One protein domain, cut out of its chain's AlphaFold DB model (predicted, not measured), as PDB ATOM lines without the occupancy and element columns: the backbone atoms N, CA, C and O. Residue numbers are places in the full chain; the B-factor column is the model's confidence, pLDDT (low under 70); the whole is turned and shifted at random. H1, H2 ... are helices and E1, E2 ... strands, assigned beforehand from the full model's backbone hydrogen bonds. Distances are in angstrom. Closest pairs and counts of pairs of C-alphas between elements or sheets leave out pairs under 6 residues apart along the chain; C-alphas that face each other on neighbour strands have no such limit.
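AT A GLANCE: This is residues 16 to 68 and 120 to 124 of the 130 residues of an uncharacterized protein of Strongyloides stercoralis (UniProt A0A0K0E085). What does the model look like? Three helices, H1, H2 and H3, pack at large angles to one another in a cluster, with a small two-stranded sheet of E1 and E2 toward one end. A tail, residues 64 to 68, runs on beyond the sheet and adds to the length. What is it built of? The 58 printed residues hold, in order, H1, H2, H3, E1 and E2; the sheet is antiparallel, in the order E1 - E2, and the class is mostly helix. How large is it? It is compact, with a radius of gyration of the C-alphas of 11.3 A and spans of 43 by 21 by 19 A.

HOW THE PARTS SIT: How do the strands pair? E1, residues 61 to 63, is antiparallel to E2, residues 121 to 123, at 136 degrees; N 63 and O 121 are within hydrogen-bond range at 2.8 A. How do the helices meet? H1, residues 16 to 31, touches H2, residues 37 to 44, with residues 21 to 28 alone, at a steep tilt of 65 degrees, opposite ways; the closest C-alphas, of Val 25 and Leu 40, are 6.6 A apart. H3, residues 48 to 57, touches H2, about perpendicular at 80 degrees, the closest C-alphas being those of Ser 41 and Lys 48, 5.4 A apart. H1 and H3 only just touch, with 3 pairs of C-alphas within 8 A, the closest those of Met 22 and Leu 54 at 7.0 A, through residues 18 to 25 of H1 alone. What of the rest? H2 is apart from both strands, and in H1, H2 and H3 every O i to N i+4 pair is within hydrogen-bond range.

IN THESE COORDINATES: Where does H1 begin? C-alpha 16 stands at (8.152, 50.447, 22.657), and H1 is 23.3 A long. How long are the others? H2 is 10.3 A, H3 14.2 A, E1 6.4 A and E2 6.3 A long. Where does E2 end? C-alpha 123 stands at (16.903, 30.576, 14.978).

THE WHOLE: What is missing? Residues 69 to 119 are not printed, and C-alphas 68 and 120 are 15.7 A apart across the cut between E1 and E2. Are there long links? The links that are printed whole, H1 to H2, H2 to H3 and H3 to E1, are tight. Where is confidence low? Residue 16 alone is under 70; the mean pLDDT of the printed part is 90.4.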
ATOM      1  N   ILE A  16       9.461  51.100  22.781       62.34
ATOM      2  CA  ILE A  16       8.152  50.447  22.657       62.34
ATOM      3  C   ILE A  16       7.920  49.978  21.212       62.34
ATOM      4  O   ILE A  16       7.692  48.790  21.002       62.34
ATOM      5  N   ASP A  17       8.131  50.848  20.217       79.23
ATOM      6  CA  ASP A  17       7.981  50.500  18.793       79.23
ATOM      7  C   ASP A  17       8.888  49.328  18.395       79.23
ATOM      8  O   ASP A  17       8.517  48.463  17.610       79.23
ATOM      9  N   LYS A  18      10.111  49.277  18.939       80.44
ATOM     10  CA  LYS A  18      11.056  48.194  18.630       80.44
ATOM     11  C   LYS A  18      10.622  46.858  19.207       80.44
ATOM     12  O   LYS A  18      10.979  45.848  18.611       80.44
ATOM     13  N   ILE A  19       9.948  46.857  20.357       84.92
ATOM     14  CA  ILE A  19       9.440  45.641  21.001       84.92
ATOM     15  C   ILE A  19       8.256  45.105  20.193       84.92
ATOM     16  O   ILE A  19       8.299  43.941  19.811       84.92
ATOM     17  N   ASP A  20       7.299  45.965  19.832       88.68
ATOM     18  CA  ASP A  20       6.143  45.601  18.998       88.68
ATOM     19  C   ASP A  20       6.577  45.081  17.613       88.68
ATOM     20  O   ASP A  20       6.199  43.989  17.189       88.68
ATOM     21  N   ILE A  21       7.510  45.776  16.947       88.16
ATOM     22  CA  ILE A  21       8.096  45.292  15.684       88.16
ATOM     23  C   ILE A  21       8.781  43.929  15.872       88.16
ATOM     24  O   ILE A  21       8.730  43.086  14.977       88.16
ATOM     25  N   MET A  22       9.458  43.706  17.005       90.26
ATOM     26  CA  MET A  22      10.092  42.418  17.291       90.26
ATOM     27  C   MET A  22       9.044  41.321  17.406       90.26
ATOM     28  O   MET A  22       9.180  40.292  16.759       90.26
ATOM     29  N   GLU A  23       7.993  41.553  18.185       91.32
ATOM     30  CA  GLU A  23       6.914  40.595  18.407       91.32
ATOM     31  C   GLU A  23       6.232  40.199  17.092       91.32
ATOM     32  O   GLU A  23       6.050  39.011  16.824       91.32
ATOM     33  N   GLN A  24       5.991  41.167  16.203       91.60
ATOM     34  CA  GLN A  24       5.469  40.913  14.857       91.60
ATOM     35  C   GLN A  24       6.438  40.116  13.973       91.60
ATOM     36  O   GLN A  24       6.032  39.215  13.245       91.60
ATOM     37  N   VAL A  25       7.737  40.426  14.005       92.86
ATOM     38  CA  VAL A  25       8.737  39.651  13.248       92.86
ATOM     39  C   VAL A  25       8.836  38.221  13.785       92.86
ATOM     40  O   VAL A  25       8.992  37.281  13.008       92.86
ATOM     41  N   MET A  26       8.736  38.047  15.099       91.98
ATOM     42  CA  MET A  26       8.842  36.753  15.768       91.98
ATOM     43  C   MET A  26       7.641  35.872  15.506       91.98
ATOM     44  O   MET A  26       7.836  34.697  15.226       91.98
ATOM     45  N   SER A  27       6.426  36.418  15.546       92.48
ATOM     46  CA  SER A  27       5.223  35.649  15.228       92.48
ATOM     47  C   SER A  27       5.298  35.059  13.817       92.48
ATOM     48  O   SER A  27       5.000  33.882  13.631       92.48
ATOM     49  N   ILE A  28       5.824  35.820  12.848       93.08
ATOM     50  CA  ILE A  28       6.057  35.333  11.479       93.08
ATOM     51  C   ILE A  28       7.148  34.254  11.442       93.08
ATOM     52  O   ILE A  28       7.008  33.260  10.736       93.08
ATOM     53  N   LEU A  29       8.251  34.437  12.175       92.48
ATOM     54  CA  LEU A  29       9.358  33.472  12.188       92.48
ATOM     55  C   LEU A  29       9.053  32.187  12.966       92.48
ATOM     56  O   LEU A  29       9.696  31.170  12.711       92.48
ATOM     57  N   VAL A  30       8.110  32.226  13.908       91.33
ATOM     58  CA  VAL A  30       7.601  31.038  14.604       91.33
ATOM     59  C   VAL A  30       6.785  30.168  13.646       91.33
ATOM     60  O   VAL A  30       6.916  28.949  13.702       91.33
ATOM     61  N   ASP A  31       6.004  30.782  12.754       91.61
ATOM     62  CA  ASP A  31       5.223  30.075  11.732       91.61
ATOM     63  C   ASP A  31       6.107  29.561  10.579       91.61
ATOM     64  O   ASP A  31       6.136  28.368  10.280       91.61
ATOM     65  N   ASP A  32       6.917  30.441   9.979       91.05
ATOM     66  CA  ASP A  32       7.881  30.090   8.932       91.05
ATOM     67  C   ASP A  32       9.261  30.691   9.227       91.05
ATOM     68  O   ASP A  32       9.613  31.805   8.811       91.05
ATOM     69  N   SER A  33      10.097  29.896   9.896       91.87
ATOM     70  CA  SER A  33      11.493  30.245  10.184       91.87
ATOM     71  C   SER A  33      12.340  30.481   8.927       91.87
ATOM     72  O   SER A  33      13.381  31.135   9.015       91.87
ATOM     73  N   ALA A  34      11.916  29.998   7.751       91.70
ATOM     74  CA  ALA A  34      12.610  30.203   6.480       91.70
ATOM     75  C   ALA A  34      12.234  31.522   5.784       91.70
ATOM     76  O   ALA A  34      12.695  31.826   4.673       91.70
ATOM     77  N   THR A  35      11.430  32.363   6.439       92.11
ATOM     78  CA  THR A  35      11.020  33.647   5.882       92.11
ATOM     79  C   THR A  35      12.222  34.572   5.658       92.11
ATOM     80  O   THR A  35      12.994  34.921   6.554       92.11
ATOM     81  N   SER A  36      12.378  35.044   4.418       92.12
ATOM     82  CA  SER A  36      13.434  36.005   4.086       92.12
ATOM     83  C   SER A  36      13.199  37.386   4.703       92.12
ATOM     84  O   SER A  36      12.064  37.847   4.796       92.12
ATOM     85  N   ILE A  37      14.279  38.128   4.974       93.17
ATOM     86  CA  ILE A  37      14.198  39.531   5.434       93.17
ATOM     87  C   ILE A  37      13.364  40.395   4.472       93.17
ATOM     88  O   ILE A  37      12.674  41.315   4.900       93.17
ATOM     89  N   ARG A  38      13.390  40.106   3.162       93.72
ATOM     90  CA  ARG A  38      12.555  40.820   2.179       93.72
ATOM     91  C   ARG A  38      11.063  40.564   2.409       93.72
ATOM     92  O   ARG A  38      10.288  41.511   2.340       93.72
ATOM     93  N   LYS A  39      10.682  39.312   2.681       93.17
ATOM     94  CA  LYS A  39       9.301  38.941   3.021       93.17
ATOM     95  C   LYS A  39       8.886  39.562   4.359       93.17
ATOM     96  O   LYS A  39       7.845  40.201   4.393       93.17
ATOM     97  N   LEU A  40       9.733  39.491   5.392       93.73
ATOM     98  CA  LEU A  40       9.482  40.143   6.689       93.73
ATOM     99  C   LEU A  40       9.272  41.654   6.538       93.73
ATOM    100  O   LEU A  40       8.342  42.216   7.105       93.73
ATOM    101  N   SER A  41      10.102  42.309   5.724       93.95
ATOM    102  CA  SER A  41       9.984  43.740   5.425       93.95
ATOM    103  C   SER A  41       8.668  44.080   4.729       93.95
ATOM    104  O   SER A  41       8.038  45.076   5.065       93.95
ATOM    105  N   ARG A  42       8.218  43.232   3.797       93.88
ATOM    106  CA  ARG A  42       6.922  43.402   3.131       93.88
ATOM    107  C   ARG A  42       5.744  43.160   4.079       93.88
ATOM    108  O   ARG A  42       4.750  43.858   3.957       93.88
ATOM    109  N   ALA A  43       5.852  42.188   4.984       91.73
ATOM    110  CA  ALA A  43       4.788  41.826   5.918       91.73
ATOM    111  C   ALA A  43       4.613  42.858   7.046       91.73
ATOM    112  O   ALA A  43       3.490  43.194   7.393       91.73
ATOM    113  N   THR A  44       5.716  43.389   7.579       90.79
ATOM    114  CA  THR A  44       5.707  44.343   8.709       90.79
ATOM    115  C   THR A  44       5.742  45.813   8.280       90.79
ATOM    116  O   THR A  44       5.564  46.703   9.102       90.79
ATOM    117  N   GLY A  45       6.057  46.105   7.012       91.21
ATOM    118  CA  GLY A  45       6.308  47.472   6.531       91.21
ATOM    119  C   GLY A  45       7.636  48.079   7.012       91.21
ATOM    120  O   GLY A  45       7.977  49.205   6.651       91.21
ATOM    121  N   VAL A  46       8.426  47.342   7.798       91.41
ATOM    122  CA  VAL A  46       9.694  47.817   8.357       91.41
ATOM    123  C   VAL A  46      10.831  47.617   7.360       91.41
ATOM    124  O   VAL A  46      10.882  46.642   6.609       91.41
ATOM    125  N   SER A  47      11.795  48.541   7.344       92.70
ATOM    126  CA  SER A  47      12.960  48.421   6.465       92.70
ATOM    127  C   SER A  47      13.782  47.155   6.761       92.70
ATOM    128  O   SER A  47      13.969  46.751   7.913       92.70
ATOM    129  N   LYS A  48      14.343  46.552   5.708       94.30
ATOM    130  CA  LYS A  48      15.175  45.337   5.798       94.30
ATOM    131  C   LYS A  48      16.344  45.492   6.782       94.30
ATOM    132  O   LYS A  48      16.637  44.564   7.528       94.30
ATOM    133  N   SER A  49      16.997  46.657   6.789       93.70
ATOM    134  CA  SER A  49      18.145  46.946   7.661       93.70
ATOM    135  C   SER A  49      17.741  47.022   9.134       93.70
ATOM    136  O   SER A  49      18.465  46.524   9.996       93.70
ATOM    137  N   THR A  50      16.565  47.586   9.434       91.43
ATOM    138  CA  THR A  50      16.015  47.603  10.794       91.43
ATOM    139  C   THR A  50      15.707  46.190  11.281       91.43
ATOM    140  O   THR A  50      16.144  45.840  12.375       91.43
ATOM    141  N   ILE A  51      15.038  45.364  10.466       93.20
ATOM    142  CA  ILE A  51      14.727  43.963  10.808       93.20
ATOM    143  C   ILE A  51      16.011  43.171  11.056       93.20
ATOM    144  O   ILE A  51      16.141  42.520  12.086       93.20
ATOM    145  N   GLN A  52      16.996  43.273  10.157       93.33
ATOM    146  CA  GLN A  52      18.275  42.578  10.312       93.33
ATOM    147  C   GLN A  52      18.983  42.967  11.618       93.33
ATOM    148  O   GLN A  52      19.462  42.105  12.352       93.33
ATOM    149  N   ARG A  53      19.016  44.266  11.940       92.91
ATOM    150  CA  ARG A  53      19.609  44.761  13.187       92.91
ATOM    151  C   ARG A  53      18.852  44.268  14.423       92.91
ATOM    152  O   ARG A  53      19.498  43.940  15.414       92.91
ATOM    153  N   LEU A  54      17.518  44.220  14.378       91.99
ATOM    154  CA  LEU A  54      16.697  43.688  15.471       91.99
ATOM    155  C   LEU A  54      16.953  42.193  15.683       91.99
ATOM    156  O   LEU A  54      17.210  41.786  16.811       91.99
ATOM    157  N   LEU A  55      16.970  41.394  14.613       93.78
ATOM    158  CA  LEU A  55      17.259  39.959  14.684       93.78
ATOM    159  C   LEU A  55      18.635  39.693  15.303       93.78
ATOM    160  O   LEU A  55      18.743  38.946  16.273       93.78
ATOM    161  N   HIS A  56      19.680  40.368  14.817       92.55
ATOM    162  CA  HIS A  56      21.031  40.202  15.359       92.55
ATOM    163  C   HIS A  56      21.128  40.632  16.831       92.55
ATOM    164  O   HIS A  56      21.808  39.974  17.616       92.55
ATOM    165  N   LYS A  57      20.430  41.707  17.227       92.42
ATOM    166  CA  LYS A  57      20.384  42.159  18.627       92.42
ATOM    167  C   LYS A  57      19.733  41.120  19.550       92.42
ATOM    168  O   LYS A  57      20.144  41.003  20.697       92.42
ATOM    169  N   ASN A  58      18.771  40.353  19.040       91.28
ATOM    170  CA  ASN A  58      18.083  39.282  19.763       91.28
ATOM    171  C   ASN A  58      18.709  37.893  19.525       91.28
ATOM    172  O   ASN A  58      18.053  36.878  19.728       91.28
ATOM    173  N   SER A  59      19.980  37.830  19.107       92.98
ATOM    174  CA  SER A  59      20.746  36.587  18.903       92.98
ATOM    175  C   SER A  59      20.226  35.643  17.808       92.98
ATOM    176  O   SER A  59      20.659  34.494  17.746       92.98
ATOM    177  N   TYR A  60      19.355  36.110  16.911       93.51
ATOM    178  CA  TYR A  60      18.923  35.323  15.756       93.51
ATOM    179  C   TYR A  60      20.041  35.198  14.721       93.51
ATOM    180  O   TYR A  60      20.673  36.185  14.332       93.51
ATOM    181  N   LYS A  61      20.246  33.972  14.240       92.42
ATOM    182  CA  LYS A  61      21.201  33.612  13.191       92.42
ATOM    183  C   LYS A  61      20.495  32.810  12.107       92.42
ATOM    184  O   LYS A  61      19.494  32.145  12.365       92.42
ATOM    185  N   THR A  62      21.035  32.866  10.896       92.20
ATOM    186  CA  THR A  62      20.602  31.997   9.806       92.20
ATOM    187  C   THR A  62      21.369  30.683   9.847       92.20
ATOM    188  O   THR A  62      22.599  30.661   9.838       92.20
ATOM    189  N   TYR A  63      20.633  29.581   9.844       92.28
ATOM    190  CA  TYR A  63      21.163  28.230   9.720       92.28
ATOM    191  C   TYR A  63      20.771  27.673   8.363       92.28
ATOM    192  O   TYR A  63      19.618  27.788   7.957       92.28
ATOM    193  N   LYS A  64      21.727  27.084   7.648       89.36
ATOM    194  CA  LYS A  64      21.450  26.371   6.400       89.36
ATOM    195  C   LYS A  64      21.416  24.872   6.689       89.36
ATOM    196  O   LYS A  64      22.334  24.404   7.365       89.36
ATOM    197  N   PRO A  65      20.409  24.132   6.194       85.25
ATOM    198  CA  PRO A  65      20.410  22.684   6.316       85.25
ATOM    199  C   PRO A  65      21.626  22.110   5.585       85.25
ATOM    200  O   PRO A  65      21.959  22.534   4.473       85.25
ATOM    201  N   VAL A  66      22.305  21.162   6.225       84.55
ATOM    202  CA  VAL A  66      23.458  20.477   5.638       84.55
ATOM    203  C   VAL A  66      23.013  19.093   5.196       84.55
ATOM    204  O   VAL A  66      22.928  18.166   5.991       84.55
ATOM    205  N   TYR A  67      22.772  18.942   3.898       79.98
ATOM    206  CA  TYR A  67      22.407  17.653   3.323       79.98
ATOM    207  C   TYR A  67      23.655  16.792   3.134       79.98
ATOM    208  O   TYR A  67      24.393  16.949   2.160       79.98
ATOM    209  N   ILE A  68      23.896  15.878   4.069       79.03
ATOM    210  CA  ILE A  68      24.978  14.896   3.978       79.03
ATOM    211  C   ILE A  68      24.373  13.568   3.524       79.03
ATOM    212  O   ILE A  68      23.462  13.046   4.166       79.03
ATOM    213  N   PHE A 120      17.392  28.509   4.209       90.20
ATOM    214  CA  PHE A 120      17.928  28.876   5.509       90.20
ATOM    215  C   PHE A 120      16.772  29.030   6.490       90.20
ATOM    216  O   PHE A 120      15.646  29.268   6.073       90.20
ATOM    217  N   HIS A 121      17.077  28.953   7.777       91.01
ATOM    218  CA  HIS A 121      16.128  29.130   8.865       91.01
ATOM    219  C   HIS A 121      16.697  30.122   9.872       91.01
ATOM    220  O   HIS A 121      17.884  30.063  10.197       91.01
ATOM    221  N   TRP A 122      15.872  31.035  10.363       92.70
ATOM    222  CA  TRP A 122      16.220  31.909  11.474       92.70
ATOM    223  C   TRP A 122      15.988  31.188  12.795       92.70
ATOM    224  O   TRP A 122      14.880  30.744  13.074       92.70
ATOM    225  N   ALA A 123      17.021  31.107  13.627       91.84
ATOM    226  CA  ALA A 123      16.903  30.576  14.978       91.84
ATOM    227  C   ALA A 123      17.935  31.222  15.909       91.84
ATOM    228  O   ALA A 123      18.967  31.729  15.465       91.84
ATOM    229  N   THR A 124      17.667  31.211  17.210       92.11
ATOM    230  CA  THR A 124      18.618  31.639  18.252       92.11
ATOM    231  C   THR A 124      19.629  30.550  18.607       92.11
ATOM    232  O   THR A 124      20.732  30.848  19.062       92.11
TER     233      THR A 124